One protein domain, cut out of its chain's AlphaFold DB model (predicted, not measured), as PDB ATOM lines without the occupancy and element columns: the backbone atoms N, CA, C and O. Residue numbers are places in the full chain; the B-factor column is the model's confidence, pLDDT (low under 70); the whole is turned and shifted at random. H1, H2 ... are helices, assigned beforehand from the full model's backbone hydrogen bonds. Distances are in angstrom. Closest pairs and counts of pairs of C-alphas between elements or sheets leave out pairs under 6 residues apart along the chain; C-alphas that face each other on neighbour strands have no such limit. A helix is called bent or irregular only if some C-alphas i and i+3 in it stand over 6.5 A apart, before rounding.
ATOM      1  N   THR A   2      50.575 110.771 145.168       53.94
ATOM      2  CA  THR A   2      51.201 109.916 144.130       53.94
ATOM      3  C   THR A   2      51.675 108.563 144.675       53.94
ATOM      4  O   THR A   2      52.092 107.711 143.905       53.94
ATOM      5  N   THR A   3      51.574 108.347 145.992       58.56
ATOM      6  CA  THR A   3      51.995 107.127 146.704       58.56
ATOM      7  C   THR A   3      50.897 106.546 147.604       58.56
ATOM      8  O   THR A   3      51.163 105.655 148.404       58.56
ATOM      9  N   SER A   4      49.657 107.044 147.515       63.06
ATOM     10  CA  SER A   4      48.531 106.448 148.242       63.06
ATOM     11  C   SER A   4      48.218 105.065 147.678       63.06
ATOM     12  O   SER A   4      48.225 104.883 146.461       63.06
ATOM     13  N   THR A   5      47.877 104.115 148.550       62.59
ATOM     14  CA  THR A   5      47.444 102.749 148.193       62.59
ATOM     15  C   THR A   5      46.352 102.745 147.119       62.59
ATOM     16  O   THR A   5      46.438 101.983 146.163       62.59
ATOM     17  N   VAL A   6      45.448 103.732 147.180       68.25
ATOM     18  CA  VAL A   6      44.384 104.023 146.197       68.25
ATOM     19  C   VAL A   6      44.892 104.185 144.751       68.25
ATOM     20  O   VAL A   6      44.130 103.999 143.810       68.25
ATOM     21  N   SER A   7      46.164 104.530 144.541       65.44
ATOM     22  CA  SER A   7      46.765 104.700 143.207       65.44
ATOM     23  C   SER A   7      47.740 103.580 142.831       65.44
ATOM     24  O   SER A   7      47.898 103.292 141.646       65.44
ATOM     25  N   ILE A   8      48.380 102.938 143.815       72.69
ATOM     26  CA  ILE A   8      49.338 101.842 143.591       72.69
ATOM     27  C   ILE A   8      48.605 100.545 143.233       72.69
ATOM     28  O   ILE A   8      49.014  99.853 142.301       72.69
ATOM     29  N   GLU A   9      47.507 100.233 143.927       80.31
ATOM     30  CA  GLU A   9      46.741  98.996 143.715       80.31
ATOM     31  C   GLU A   9      46.148  98.900 142.296       80.31
ATOM     32  O   GLU A   9      46.353  97.868 141.649       80.31
ATOM     33  N   PRO A  10      45.518  99.955 141.733       84.81
ATOM     34  CA  PRO A  10      45.046  99.912 140.353       84.81
ATOM     35  C   PRO A  10      46.187  99.746 139.349       84.81
ATOM     36  O   PRO A  10      46.073  98.947 138.427       84.81
ATOM     37  N   LEU A  11      47.310 100.454 139.515       88.06
ATOM     38  CA  LEU A  11      48.436 100.328 138.587       88.06
ATOM     39  C   LEU A  11      49.016  98.906 138.596       88.06
ATOM     40  O   LEU A  11      49.243  98.334 137.529       88.06
ATOM     41  N   ALA A  12      49.212  98.325 139.782       90.81
ATOM     42  CA  ALA A  12      49.725  96.967 139.939       90.81
ATOM     43  C   ALA A  12      48.794  95.921 139.307       90.81
ATOM     44  O   ALA A  12      49.270  95.034 138.599       90.81
ATOM     45  N   LEU A  13      47.476  96.062 139.491       91.94
ATOM     46  CA  LEU A  13      46.474  95.206 138.850       91.94
ATOM     47  C   LEU A  13      46.608  95.238 137.322       91.94
ATOM     48  O   LEU A  13      46.669  94.189 136.685       91.94
ATOM     49  N   HIS A  14      46.703  96.430 136.731       94.38
ATOM     50  CA  HIS A  14      46.797  96.584 135.278       94.38
ATOM     51  C   HIS A  14      48.118  96.059 134.715       94.38
ATOM     52  O   HIS A  14      48.116  95.402 133.675       94.38
ATOM     53  N   ILE A  15      49.235  96.291 135.410       94.62
ATOM     54  CA  ILE A  15      50.521  95.675 135.060       94.62
ATOM     55  C   ILE A  15      50.405  94.148 135.132       94.62
ATOM     56  O   ILE A  15      50.882  93.463 134.230       94.62
ATOM     57  N   GLY A  16      49.726  93.612 136.151       94.81
ATOM     58  CA  GLY A  16      49.451  92.183 136.284       94.81
ATOM     59  C   GLY A  16      48.625  91.623 135.124       94.81
ATOM     60  O   GLY A  16      48.973  90.576 134.589       94.81
ATOM     61  N   LEU A  17      47.585  92.334 134.677       94.75
ATOM     62  CA  LEU A  17      46.776  91.941 133.515       94.75
ATOM     63  C   LEU A  17      47.590  91.948 132.213       94.75
ATOM     64  O   LEU A  17      47.480  91.015 131.417       94.75
ATOM     65  N   VAL A  18      48.435  92.963 132.008       95.06
ATOM     66  CA  VAL A  18      49.351  93.024 130.855       95.06
ATOM     67  C   VAL A  18      50.381  91.892 130.921       95.06
ATOM     68  O   VAL A  18      50.613  91.211 129.925       95.06
ATOM     69  N   GLY A  19      50.959  91.634 132.097       95.88
ATOM     70  CA  GLY A  19      51.881  90.520 132.319       95.88
ATOM     71  C   GLY A  19      51.228  89.159 132.071       95.88
ATOM     72  O   GLY A  19      51.825  88.305 131.422       95.88
ATOM     73  N   LEU A  20      49.978  88.975 132.506       96.56
ATOM     74  CA  LEU A  20      49.193  87.769 132.243       96.56
ATOM     75  C   LEU A  20      48.946  87.571 130.743       96.56
ATOM     76  O   LEU A  20      49.089  86.457 130.248       96.56
ATOM     77  N   ALA A  21      48.622  88.639 130.012       96.06
ATOM     78  CA  ALA A  21      48.469  88.583 128.559       96.06
ATOM     79  C   ALA A  21      49.762  88.126 127.862       96.06
ATOM     80  O   ALA A  21      49.720  87.234 127.013       96.06
ATOM     81  N   ILE A  22      50.912  88.681 128.260       96.06
ATOM     82  CA  ILE A  22      52.227  88.272 127.739       96.06
ATOM     83  C   ILE A  22      52.518  86.812 128.097       96.06
ATOM     84  O   ILE A  22      52.947  86.053 127.234       96.06
ATOM     85  N   PHE A  23      52.246  86.402 129.337       96.94
ATOM     86  CA  PHE A  23      52.462  85.033 129.802       96.94
ATOM     87  C   PHE A  23      51.612  84.019 129.031       96.94
ATOM     88  O   PHE A  23      52.132  82.998 128.597       96.94
ATOM     89  N   ILE A  24      50.329  84.312 128.793       97.06
ATOM     90  CA  ILE A  24      49.465  83.473 127.951       97.06
ATOM     91  C   ILE A  24      50.040  83.377 126.535       97.06
ATOM     92  O   ILE A  24      50.135  82.282 125.992       97.06
ATOM     93  N   GLY A  25      50.463  84.503 125.951       94.69
ATOM     94  CA  GLY A  25      51.112  84.509 124.640       94.69
ATOM     95  C   GLY A  25      52.385  83.665 124.592       94.69
ATOM     96  O   GLY A  25      52.585  82.909 123.647       94.69
ATOM     97  N   TYR A  26      53.207  83.741 125.638       95.00
ATOM     98  CA  TYR A  26      54.420  82.941 125.779       95.00
ATOM     99  C   TYR A  26      54.108  81.448 125.836       95.00
ATOM    100  O   TYR A  26      54.681  80.678 125.074       95.00
ATOM    101  N   TRP A  27      53.130  81.049 126.650       96.38
ATOM    102  CA  TRP A  27      52.679  79.659 126.713       96.38
ATOM    103  C   TRP A  27      52.103  79.148 125.394       96.38
ATOM    104  O   TRP A  27      52.321  77.989 125.055       96.38
ATOM    105  N   ILE A  28      51.380  79.987 124.644       93.88
ATOM    106  CA  ILE A  28      50.880  79.616 123.314       93.88
ATOM    107  C   ILE A  28      52.052  79.360 122.362       93.88
ATOM    108  O   ILE A  28      52.040  78.350 121.665       93.88
ATOM    109  N   LEU A  29      53.051  80.249 122.337       90.88
ATOM    110  CA  LEU A  29      54.234  80.080 121.494       90.88
ATOM    111  C   LEU A  29      54.997  78.801 121.860       90.88
ATOM    112  O   LEU A  29      55.227  77.974 120.987       90.88
ATOM    113  N   GLU A  30      55.307  78.595 123.139       92.12
ATOM    114  CA  GLU A  30      56.019  77.394 123.603       92.12
ATOM    115  C   GLU A  30      55.249  76.106 123.305       92.12
ATOM    116  O   GLU A  30      55.826  75.116 122.864       92.12
ATOM    117  N   ALA A  31      53.923  76.110 123.471       91.75
ATOM    118  CA  ALA A  31      53.106  74.959 123.104       91.75
ATOM    119  C   ALA A  31      53.173  74.665 121.597       91.75
ATOM    120  O   ALA A  31      53.188  73.501 121.208       91.75
ATOM    121  N   LEU A  32      53.217  75.697 120.746       88.44
ATOM    122  CA  LEU A  32      53.340  75.523 119.299       88.44
ATOM    123  C   LEU A  32      54.732  75.040 118.887       88.44
ATOM    124  O   LEU A  32      54.814  74.173 118.021       88.44
ATOM    125  N   VAL A  33      55.794  75.550 119.515       87.25
ATOM    126  CA  VAL A  33      57.169  75.066 119.303       87.25
ATOM    127  C   VAL A  33      57.281  73.603 119.728       87.25
ATOM    128  O   VAL A  33      57.750  72.776 118.957       87.25
ATOM    129  N   TRP A  34      56.738  73.240 120.891       87.81
ATOM    130  CA  TRP A  34      56.716  71.850 121.345       87.81
ATOM    131  C   TRP A  34      55.945  70.927 120.387       87.81
ATOM    132  O   TRP A  34      56.387  69.820 120.084       87.81
ATOM    133  N   VAL A  35      54.795  71.377 119.872       86.56
ATOM    134  CA  VAL A  35      54.056  70.634 118.839       86.56
ATOM    135  C   VAL A  35      54.885  70.507 117.559       86.56
ATOM    136  O   VAL A  35      54.853  69.448 116.932       86.56
ATOM    137  N   GLU A  36      55.628  71.552 117.180       82.62
ATOM    138  CA  GLU A  36      56.505  71.527 116.009       82.62
ATOM    139  C   GLU A  36      57.608  70.473 116.161       82.62
ATOM    140  O   GLU A  36      57.764  69.606 115.296       82.62
ATOM    141  N   GLU A  37      58.285  70.461 117.305       82.69
ATOM    142  CA  GLU A  37      59.329  69.486 117.627       82.69
ATOM    143  C   GLU A  37      58.813  68.042 117.611       82.69
ATOM    144  O   GLU A  37      59.494  67.152 117.108       82.69
ATOM    145  N   VAL A  38      57.603  67.790 118.124       83.75
ATOM    146  CA  VAL A  38      57.022  66.437 118.166       83.75
ATOM    147  C   VAL A  38      56.594  65.945 116.779       83.75
ATOM    148  O   VAL A  38      56.702  64.751 116.494       83.75
ATOM    149  N   LEU A  39      56.086  66.833 115.916       78.62
ATOM    150  CA  LEU A  39      55.532  66.456 114.610       78.62
ATOM    151  C   LEU A  39      56.568  66.426 113.477       78.62
ATOM    152  O   LEU A  39      56.391  65.654 112.532       78.62
ATOM    153  N   TRP A  40      57.625  67.240 113.549       69.38
ATOM    154  CA  TRP A  40      58.566  67.460 112.439       69.38
ATOM    155  C   TRP A  40      60.016  67.051 112.743       69.38
ATOM    156  O   TRP A  40      60.940  67.579 112.119       69.38
ATOM    157  N   LEU A  41      60.199  66.044 113.612       60.53
ATOM    158  CA  LEU A  41      61.492  65.459 114.021       60.53
ATOM    159  C   LEU A  41      62.500  65.229 112.871       60.53
ATOM    160  O   LEU A  41      63.700  65.365 113.085       60.53
ATOM    161  N   ASP A  42      62.034  64.922 111.652       58.47
ATOM    162  CA  ASP A  42      62.888  64.472 110.539       58.47
ATOM    163  C   ASP A  42      63.077  65.484 109.390       58.47
ATOM    164  O   ASP A  42      63.805  65.202 108.437       58.47
ATOM    165  N   THR A  43      62.432  66.660 109.427       60.34
ATOM    166  CA  THR A  43      62.468  67.604 108.282       60.34
ATOM    167  C   THR A  43      63.458  68.759 108.436       60.34
ATOM    168  O   THR A  43      63.818  69.369 107.431       60.34
ATOM    169  N   GLY A  44      63.934  69.040 109.657       59.19
ATOM    170  CA  GLY A  44      64.919  70.100 109.932       59.19
ATOM    171  C   GLY A  44      64.422  71.526 109.659       59.19
ATOM    172  O   GLY A  44      65.229  72.442 109.516       59.19
ATOM    173  N   VAL A  45      63.107  71.715 109.533       58.19
ATOM    174  CA  VAL A  45      62.475  73.001 109.226       58.19
ATOM    175  C   VAL A  45      61.850  73.554 110.509       58.19
ATOM    176  O   VAL A  45      60.759  73.150 110.888       58.19
ATOM    177  N   GLU A  46      62.555  74.472 111.170       65.06
ATOM    178  CA  GLU A  46      62.088  75.192 112.365       65.06
ATOM    179  C   GLU A  46      61.471  76.536 111.950       65.06
ATOM    180  O   GLU A  46      62.176  77.538 111.786       65.06
ATOM    181  N   ILE A  47      60.158  76.581 111.730       66.62
ATOM    182  CA  ILE A  47      59.472  77.815 111.316       66.62
ATOM    183  C   ILE A  47      58.938  78.547 112.540       66.62
ATOM    184  O   ILE A  47      59.092  79.767 112.624       66.62
ATOM    185  N   ILE A  48      58.317  77.828 113.480       73.38
ATOM    186  CA  ILE A  48      57.643  78.432 114.635       73.38
ATOM    187  C   ILE A  48      58.664  78.927 115.663       73.38
ATOM    188  O   ILE A  48      58.465  80.006 116.219       73.38
ATOM    189  N   ALA A  49      59.789  78.231 115.844       69.50
ATOM    190  CA  ALA A  49      60.861  78.663 116.753       69.50
ATOM    191  C   ALA A  49      61.412  80.075 116.451       69.50
ATOM    192  O   ALA A  49      61.841  80.796 117.351       69.50
ATOM    193  N   HIS A  50      61.365  80.505 115.187       70.12
ATOM    194  CA  HIS A  50      61.843  81.824 114.755       70.12
ATOM    195  C   HIS A  50      60.775  82.922 114.848       70.12
ATOM    196  O   HIS A  50      61.044  84.090 114.545       70.12
ATOM    197  N   VAL A  51      59.552  82.567 115.243       76.44
ATOM    198  CA  VAL A  51      58.452  83.514 115.347       76.44
ATOM    199  C   VAL A  51      58.591  84.355 116.622       76.44
ATOM    200  O   VAL A  51      58.739  83.807 117.713       76.44
ATOM    201  N   PRO A  52      58.485  85.697 116.543       80.56
ATOM    202  CA  PRO A  52      58.539  86.547 117.728       80.56
ATOM    203  C   PRO A  52      57.376  86.283 118.695       80.56
ATOM    204  O   PRO A  52      56.264  85.950 118.296       80.56
ATOM    205  N   LEU A  53      57.599  86.563 119.980       85.50
ATOM    206  CA  LEU A  53      56.575  86.459 121.028       85.50
ATOM    207  C   LEU A  53      55.412  87.458 120.856       85.50
ATOM    208  O   LEU A  53      54.282  87.184 121.255       85.50
ATOM    209  N   PHE A  54      55.674  88.632 120.274       83.25
ATOM    210  CA  PHE A  54      54.727  89.753 120.231       83.25
ATOM    211  C   PHE A  54      53.337  89.411 119.634       83.25
ATOM    212  O   PHE A  54      52.339  89.701 120.299       83.25
ATOM    213  N   PRO A  55      53.216  88.760 118.456       83.12
ATOM    214  CA  PRO A  55      51.927  88.323 117.908       83.12
ATOM    215  C   PRO A  55      51.119  87.441 118.866       83.12
ATOM    216  O   PRO A  55      49.906  87.606 118.996       83.12
ATOM    217  N   PHE A  56      51.783  86.537 119.587       88.12
ATOM    218  CA  PHE A  56      51.119  85.660 120.548       88.12
ATOM    219  C   PHE A  56      50.737  86.400 121.828       88.12
ATOM    220  O   PHE A  56      49.656  86.165 122.367       88.12
ATOM    221  N   ALA A  57      51.556  87.353 122.279       90.81
ATOM    222  CA  ALA A  57      51.194  88.250 123.373       90.81
ATOM    223  C   ALA A  57      49.948  89.093 123.036       90.81
ATOM    224  O   ALA A  57      49.107  89.308 123.908       90.81
ATOM    225  N   MET A  58      49.764  89.505 121.772       87.69
ATOM    226  CA  MET A  58      48.518  90.147 121.327       87.69
ATOM    227  C   MET A  58      47.310  89.207 121.433       87.69
ATOM    228  O   MET A  58      46.260  89.627 121.921       87.69
ATOM    229  N   ILE A  59      47.450  87.938 121.032       89.81
ATOM    230  CA  ILE A  59      46.396  86.922 121.206       89.81
ATOM    231  C   ILE A  59      46.077  86.739 122.696       89.81
ATOM    232  O   ILE A  59      44.908  86.755 123.079       89.81
ATOM    233  N   GLY A  60      47.102  86.647 123.547       94.06
ATOM    234  CA  GLY A  60      46.941  86.619 125.001       94.06
ATOM    235  C   GLY A  60      46.187  87.842 125.531       94.06
ATOM    236  O   GLY A  60      45.278  87.697 126.345       94.06
ATOM    237  N   GLY A  61      46.476  89.034 125.006       92.25
ATOM    238  CA  GLY A  61      45.746  90.267 125.317       92.25
ATOM    239  C   GLY A  61      44.267  90.204 124.937       92.25
ATOM    240  O   GLY A  61      43.416  90.580 125.741       92.25
ATOM    241  N   ILE A  62      43.946  89.660 123.759       90.81
ATOM    242  CA  ILE A  62      42.557  89.429 123.329       90.81
ATOM    243  C   ILE A  62      41.861  88.439 124.271       90.81
ATOM    244  O   ILE A  62      40.728  88.689 124.676       90.81
ATOM    245  N   ILE A  63      42.525  87.346 124.656       94.19
ATOM    246  CA  ILE A  63      41.973  86.351 125.592       94.19
ATOM    247  C   ILE A  63      41.659  87.003 126.943       94.19
ATOM    248  O   ILE A  63      40.541  86.861 127.444       94.19
ATOM    249  N   VAL A  64      42.606  87.763 127.505       94.50
ATOM    250  CA  VAL A  64      42.401  88.507 128.758       94.50
ATOM    251  C   VAL A  64      41.253  89.504 128.606       94.50
ATOM    252  O   VAL A  64      40.374  89.552 129.462       94.50
ATOM    253  N   GLN A  65      41.200  90.251 127.501       91.19
ATOM    254  CA  GLN A  65      40.137  91.222 127.243       91.19
ATOM    255  C   GLN A  65      38.755  90.561 127.138       91.19
ATOM    256  O   GLN A  65      37.794  91.069 127.718       91.19
ATOM    257  N   VAL A  66      38.635  89.433 126.432       92.56
ATOM    258  CA  VAL A  66      37.382  88.667 126.321       92.56
ATOM    259  C   VAL A  66      36.949  88.146 127.687       92.56
ATOM    260  O   VAL A  66      35.769  88.237 128.032       92.56
ATOM    261  N   PHE A  67      37.892  87.636 128.481       94.06
ATOM    262  CA  PHE A  67      37.607  87.140 129.822       94.06
ATOM    263  C   PHE A  67      37.136  88.271 130.749       94.06
ATOM    264  O   PHE A  67      36.083  88.145 131.372       94.06
ATOM    265  N   MET A  68      37.835  89.408 130.773       92.38
ATOM    266  CA  MET A  68      37.417  90.583 131.548       92.38
ATOM    267  C   MET A  68      36.032  91.064 131.102       92.38
ATOM    268  O   MET A  68      35.124  91.117 131.913       92.38
ATOM    269  N   THR A  69      35.799  91.255 129.802       88.44
ATOM    270  CA  THR A  69      34.494  91.729 129.291       88.44
ATOM    271  C   THR A  69      33.326  90.795 129.653       88.44
ATOM    272  O   THR A  69      32.180  91.229 129.735       88.44
ATOM    273  N   ARG A  70      33.585  89.493 129.837       90.31
ATOM    274  CA  ARG A  70      32.541  88.499 130.128       90.31
ATOM    275  C   ARG A  70      32.301  88.277 131.621       90.31
ATOM    276  O   ARG A  70      31.172  87.961 131.996       90.31
ATOM    277  N   TYR A  71      33.340  88.375 132.445       89.19
ATOM    278  CA  TYR A  71      33.291  87.973 133.854       89.19
ATOM    279  C   TYR A  71      33.485  89.128 134.835       89.19
ATOM    280  O   TYR A  71      33.014  89.030 135.970       89.19
ATOM    281  N   ASP A  72      34.128  90.214 134.416       86.06
ATOM    282  CA  ASP A  72      34.234  91.420 135.221       86.06
ATOM    283  C   ASP A  72      32.944  92.238 135.106       86.06
ATOM    284  O   ASP A  72      32.575  92.718 134.039       86.06
ATOM    285  N   LYS A  73      32.228  92.356 136.224       80.81
ATOM    286  CA  LYS A  73      30.985  93.135 136.321       80.81
ATOM    287  C   LYS A  73      31.207  94.535 136.886       80.81
ATOM    288  O   LYS A  73      30.257  95.310 136.938       80.81
ATOM    289  N   ASN A  74      32.415  94.816 137.368       83.44
ATOM    290  CA  ASN A  74      32.747  96.050 138.070       83.44
ATOM    291  C   ASN A  74      33.628  96.978 137.221       83.44
ATOM    292  O   ASN A  74      34.062  98.003 137.741       83.44
ATOM    293  N   ASP A  75      33.897  96.616 135.960       81.44
ATOM    294  CA  ASP A  75      34.763  97.347 135.028       81.44
ATOM    295  C   ASP A  75      36.083  97.784 135.694       81.44
ATOM    296  O   ASP A  75      36.486  98.949 135.646       81.44
ATOM    297  N   ILE A  76      36.770  96.833 136.339       88.12
ATOM    298  CA  ILE A  76      38.040  97.066 137.047       88.12
ATOM    299  C   ILE A  76      39.180  97.459 136.097       88.12
ATOM    300  O   ILE A  76      40.218  97.944 136.553       88.12
ATOM    301  N   VAL A  77      38.998  97.255 134.787       89.50
ATOM    302  CA  VAL A  77      39.957  97.637 133.746       89.50
ATOM    303  C   VAL A  77      39.751  99.095 133.321       89.50
ATOM    304  O   VAL A  77      38.893  99.428 132.504       89.50
ATOM    305  N   ASP A  78      40.620  99.971 133.810       89.31
ATOM    306  CA  ASP A  78      40.726 101.373 133.429       89.31
ATOM    307  C   ASP A  78      41.595 101.554 132.171       89.31
ATOM    308  O   ASP A  78      42.825 101.408 132.163       89.31
ATOM    309  N   ARG A  79      40.943 101.980 131.086       84.88
ATOM    310  CA  ARG A  79      41.582 102.275 129.797       84.88
ATOM    311  C   ARG A  79      42.668 103.355 129.880       84.88
ATOM    312  O   ARG A  79      43.629 103.301 129.109       84.88
ATOM    313  N   GLN A  80      42.536 104.343 130.764       85.19
ATOM    314  CA  GLN A  80      43.549 105.385 130.941       85.19
ATOM    315  C   GLN A  80      44.819 104.816 131.570       85.19
ATOM    316  O   GLN A  80      45.913 105.175 131.135       85.19
ATOM    317  N   ILE A  81      44.697 103.912 132.550       89.81
ATOM    318  CA  ILE A  81      45.859 103.248 133.160       89.81
ATOM    319  C   ILE A  81      46.554 102.359 132.126       89.81
ATOM    320  O   ILE A  81      47.768 102.474 131.961       89.81
ATOM    321  N   VAL A  82      45.797 101.561 131.360       89.50
ATOM    322  CA  VAL A  82      46.355 100.759 130.253       89.50
ATOM    323  C   VAL A  82      47.089 101.646 129.243       89.50
ATOM    324  O   VAL A  82      48.215 101.338 128.864       89.50
ATOM    325  N   SER A  83      46.502 102.784 128.855       84.44
ATOM    326  CA  SER A  83      47.144 103.726 127.929       84.44
ATOM    327  C   SER A  83      48.424 104.336 128.502       84.44
ATOM    328  O   SER A  83      49.375 104.545 127.754       84.44
ATOM    329  N   ARG A  84      48.484 104.611 129.812       86.50
ATOM    330  CA  ARG A  84      49.712 105.093 130.462       86.50
ATOM    331  C   ARG A  84      50.800 104.025 130.463       86.50
ATOM    332  O   ARG A  84      51.928 104.344 130.117       86.50
ATOM    333  N   ILE A  85      50.459 102.774 130.786       92.12
ATOM    334  CA  ILE A  85      51.398 101.641 130.714       92.12
ATOM    335  C   ILE A  85      51.928 101.487 129.283       92.12
ATOM    336  O   ILE A  85      53.136 101.375 129.093       92.12
ATOM    337  N   GLN A  86      51.042 101.541 128.284       86.44
ATOM    338  CA  GLN A  86      51.414 101.484 126.870       86.44
ATOM    339  C   GLN A  86      52.385 102.609 126.494       86.44
ATOM    340  O   GLN A  86      53.405 102.335 125.872       86.44
ATOM    341  N   ASN A  87      52.092 103.855 126.874       82.75
ATOM    342  CA  ASN A  87      52.961 104.991 126.564       82.75
ATOM    343  C   ASN A  87      54.338 104.834 127.221       82.75
ATOM    344  O   ASN A  87      55.345 104.980 126.539       82.75
ATOM    345  N   THR A  88      54.396 104.428 128.495       90.44
ATOM    346  CA  THR A  88      55.670 104.145 129.175       90.44
ATOM    347  C   THR A  88      56.453 103.030 128.477       90.44
ATOM    348  O   THR A  88      57.666 103.137 128.312       90.44
ATOM    349  N   ALA A  89      55.781 101.958 128.046       89.94
ATOM    350  CA  ALA A  89      56.423 100.870 127.310       89.94
ATOM    351  C   ALA A  89      56.953 101.333 125.940       89.94
ATOM    352  O   ALA A  89      58.051 100.939 125.552       89.94
ATOM    353  N   LEU A  90      56.208 102.189 125.231       82.81
ATOM    354  CA  LEU A  90      56.649 102.795 123.971       82.81
ATOM    355  C   LEU A  90      57.866 103.701 124.174       82.81
ATOM    356  O   LEU A  90      58.821 103.595 123.408       82.81
ATOM    357  N   ASP A  91      57.878 104.530 125.216       85.38
ATOM    358  CA  ASP A  91      59.024 105.384 125.537       85.38
ATOM    359  C   ASP A  91      60.274 104.543 125.837       85.38
ATOM    360  O   ASP A  91      61.350 104.815 125.306       85.38
ATOM    361  N   LEU A  92      60.132 103.468 126.624       91.38
ATOM    362  CA  LEU A  92      61.228 102.530 126.895       91.38
ATOM    363  C   LEU A  92      61.722 101.827 125.627       91.38
ATOM    364  O   LEU A  92      62.931 101.646 125.468       91.38
ATOM    365  N   LEU A  93      60.815 101.450 124.723       86.19
ATOM    366  CA  LEU A  93      61.164 100.859 123.431       86.19
ATOM    367  C   LEU A  93      61.959 101.853 122.579       86.19
ATOM    368  O   LEU A  93      63.003 101.483 122.047       86.19
ATOM    369  N   ILE A  94      61.513 103.109 122.492       84.12
ATOM    370  CA  ILE A  94      62.203 104.171 121.744       84.12
ATOM    371  C   ILE A  94      63.594 104.416 122.332       84.12
ATOM    372  O   ILE A  94      64.576 104.423 121.592       84.12
ATOM    373  N   VAL A  95      63.702 104.572 123.654       91.31
ATOM    374  CA  VAL A  95      64.992 104.772 124.333       91.31
ATOM    375  C   VAL A  95      65.919 103.583 124.104       91.31
ATOM    376  O   VAL A  95      67.089 103.781 123.787       91.31
ATOM    377  N   SER A  96      65.408 102.354 124.205       90.19
ATOM    378  CA  SER A  96      66.201 101.144 123.960       90.19
ATOM    379  C   SER A  96      66.670 101.063 122.508       90.19
ATOM    380  O   SER A  96      67.831 100.753 122.268       90.19
ATOM    381  N   ALA A  97      65.807 101.394 121.543       83.75
ATOM    382  CA  ALA A  97      66.157 101.422 120.125       83.75
ATOM    383  C   ALA A  97      67.220 102.486 119.813       83.75
ATOM    384  O   ALA A  97      68.153 102.224 119.062       83.75
ATOM    385  N   LEU A  98      67.115 103.675 120.416       86.62
ATOM    386  CA  LEU A  98      68.133 104.720 120.292       86.62
ATOM    387  C   LEU A  98      69.453 104.312 120.957       86.62
ATOM    388  O   LEU A  98      70.518 104.624 120.435       86.62
ATOM    389  N   ALA A  99      69.392 103.605 122.087       89.94
ATOM    390  CA  ALA A  99      70.573 103.144 122.811       89.94
ATOM    391  C   ALA A  99      71.324 102.011 122.087       89.94
ATOM    392  O   ALA A  99      72.543 101.921 122.216       89.94
ATOM    393  N   THR A 100      70.628 101.154 121.331       89.38
ATOM    394  CA  THR A 100      71.244 100.059 120.553       89.38
ATOM    395  C   THR A 100      71.694 100.483 119.156       89.38
ATOM    396  O   THR A 100      72.375  99.723 118.464       89.38
ATOM    397  N   LEU A 101      71.340 101.694 118.730       84.69
ATOM    398  CA  LEU A 101      71.665 102.215 117.415       84.69
ATOM    399  C   LEU A 101      73.145 102.631 117.338       84.69
ATOM    400  O   LEU A 101      73.633 103.458 118.106       84.69
ATOM    401  N   SER A 102      73.875 102.063 116.375       87.12
ATOM    402  CA  SER A 102      75.283 102.398 116.154       87.12
ATOM    403  C   SER A 102      75.418 103.682 115.337       87.12
ATOM    404  O   SER A 102      75.154 103.699 114.132       87.12
TER     405      SER A 102
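What this domain is: This is residues 2 to 102 of the 238 residues of the protein "Sodium/glutamate symporter" of Geomicrobium sp. JCM 19038 (UniProt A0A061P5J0). A long helix, H1, is crossed steeply by a shorter helix, H2, along its residues 17 to 29, while a third helix, H3, on the same side of H1 as H2 but apart from H2, meets H1 with residues 81 to 85 alone and runs off from it, sticking out as a free arm with residues 87 to 100. Beyond H2, the far part of H1 leads into a long loop that folds back to H2. The printed part has 101 residues with three named helices, in the order H1, H2, H3, and no named strand; the class is all helix. The whole is loose and flat, with a radius of gyration of the C-alphas of 17.7 A and spans of 58 by 45 by 17 A.

Where its parts are: H1, residues 5 to 39, is 50.1 A long and begins at C-alpha 5 (47.444, 102.749, 148.193). It is neither bent nor irregular, but only just: C-alphas 6 and 9 are 6.1 A apart. H2, residues 53 to 71, measures 26.6 A. H3, residues 79 to 100, measures 31.1 A and ends at C-alpha 100 (71.244, 100.059, 120.553).

How they stand to each other: H1 touches H2 with residues 17 to 29 alone, closest at the C-alphas of Gly 25 and Ala 57, 4.0 A apart. They run opposite ways at a steep tilt of 57 degrees. Residues 10 to 15 of H1 touch residues 81 to 85 of H3; the closest C-alphas, of His 14 and Val 82, are 6.5 A apart. These two run the same way at a steep tilt of 63 degrees. H2 and H3 are apart. Every O i to N i+4 pair is within hydrogen-bond range in H2 and H3, and 29 of 31 are in H1.

The domain as a whole: The C-alphas farthest apart, of Ser 4 and Asp 42, are 58.2 A apart. The printed part has no cut. The link from H1 to H2 is long, with 13 residues; that from H2 to H3 is short. Residues 2 to 7, 40 to 47 and 49 have pLDDT under 70.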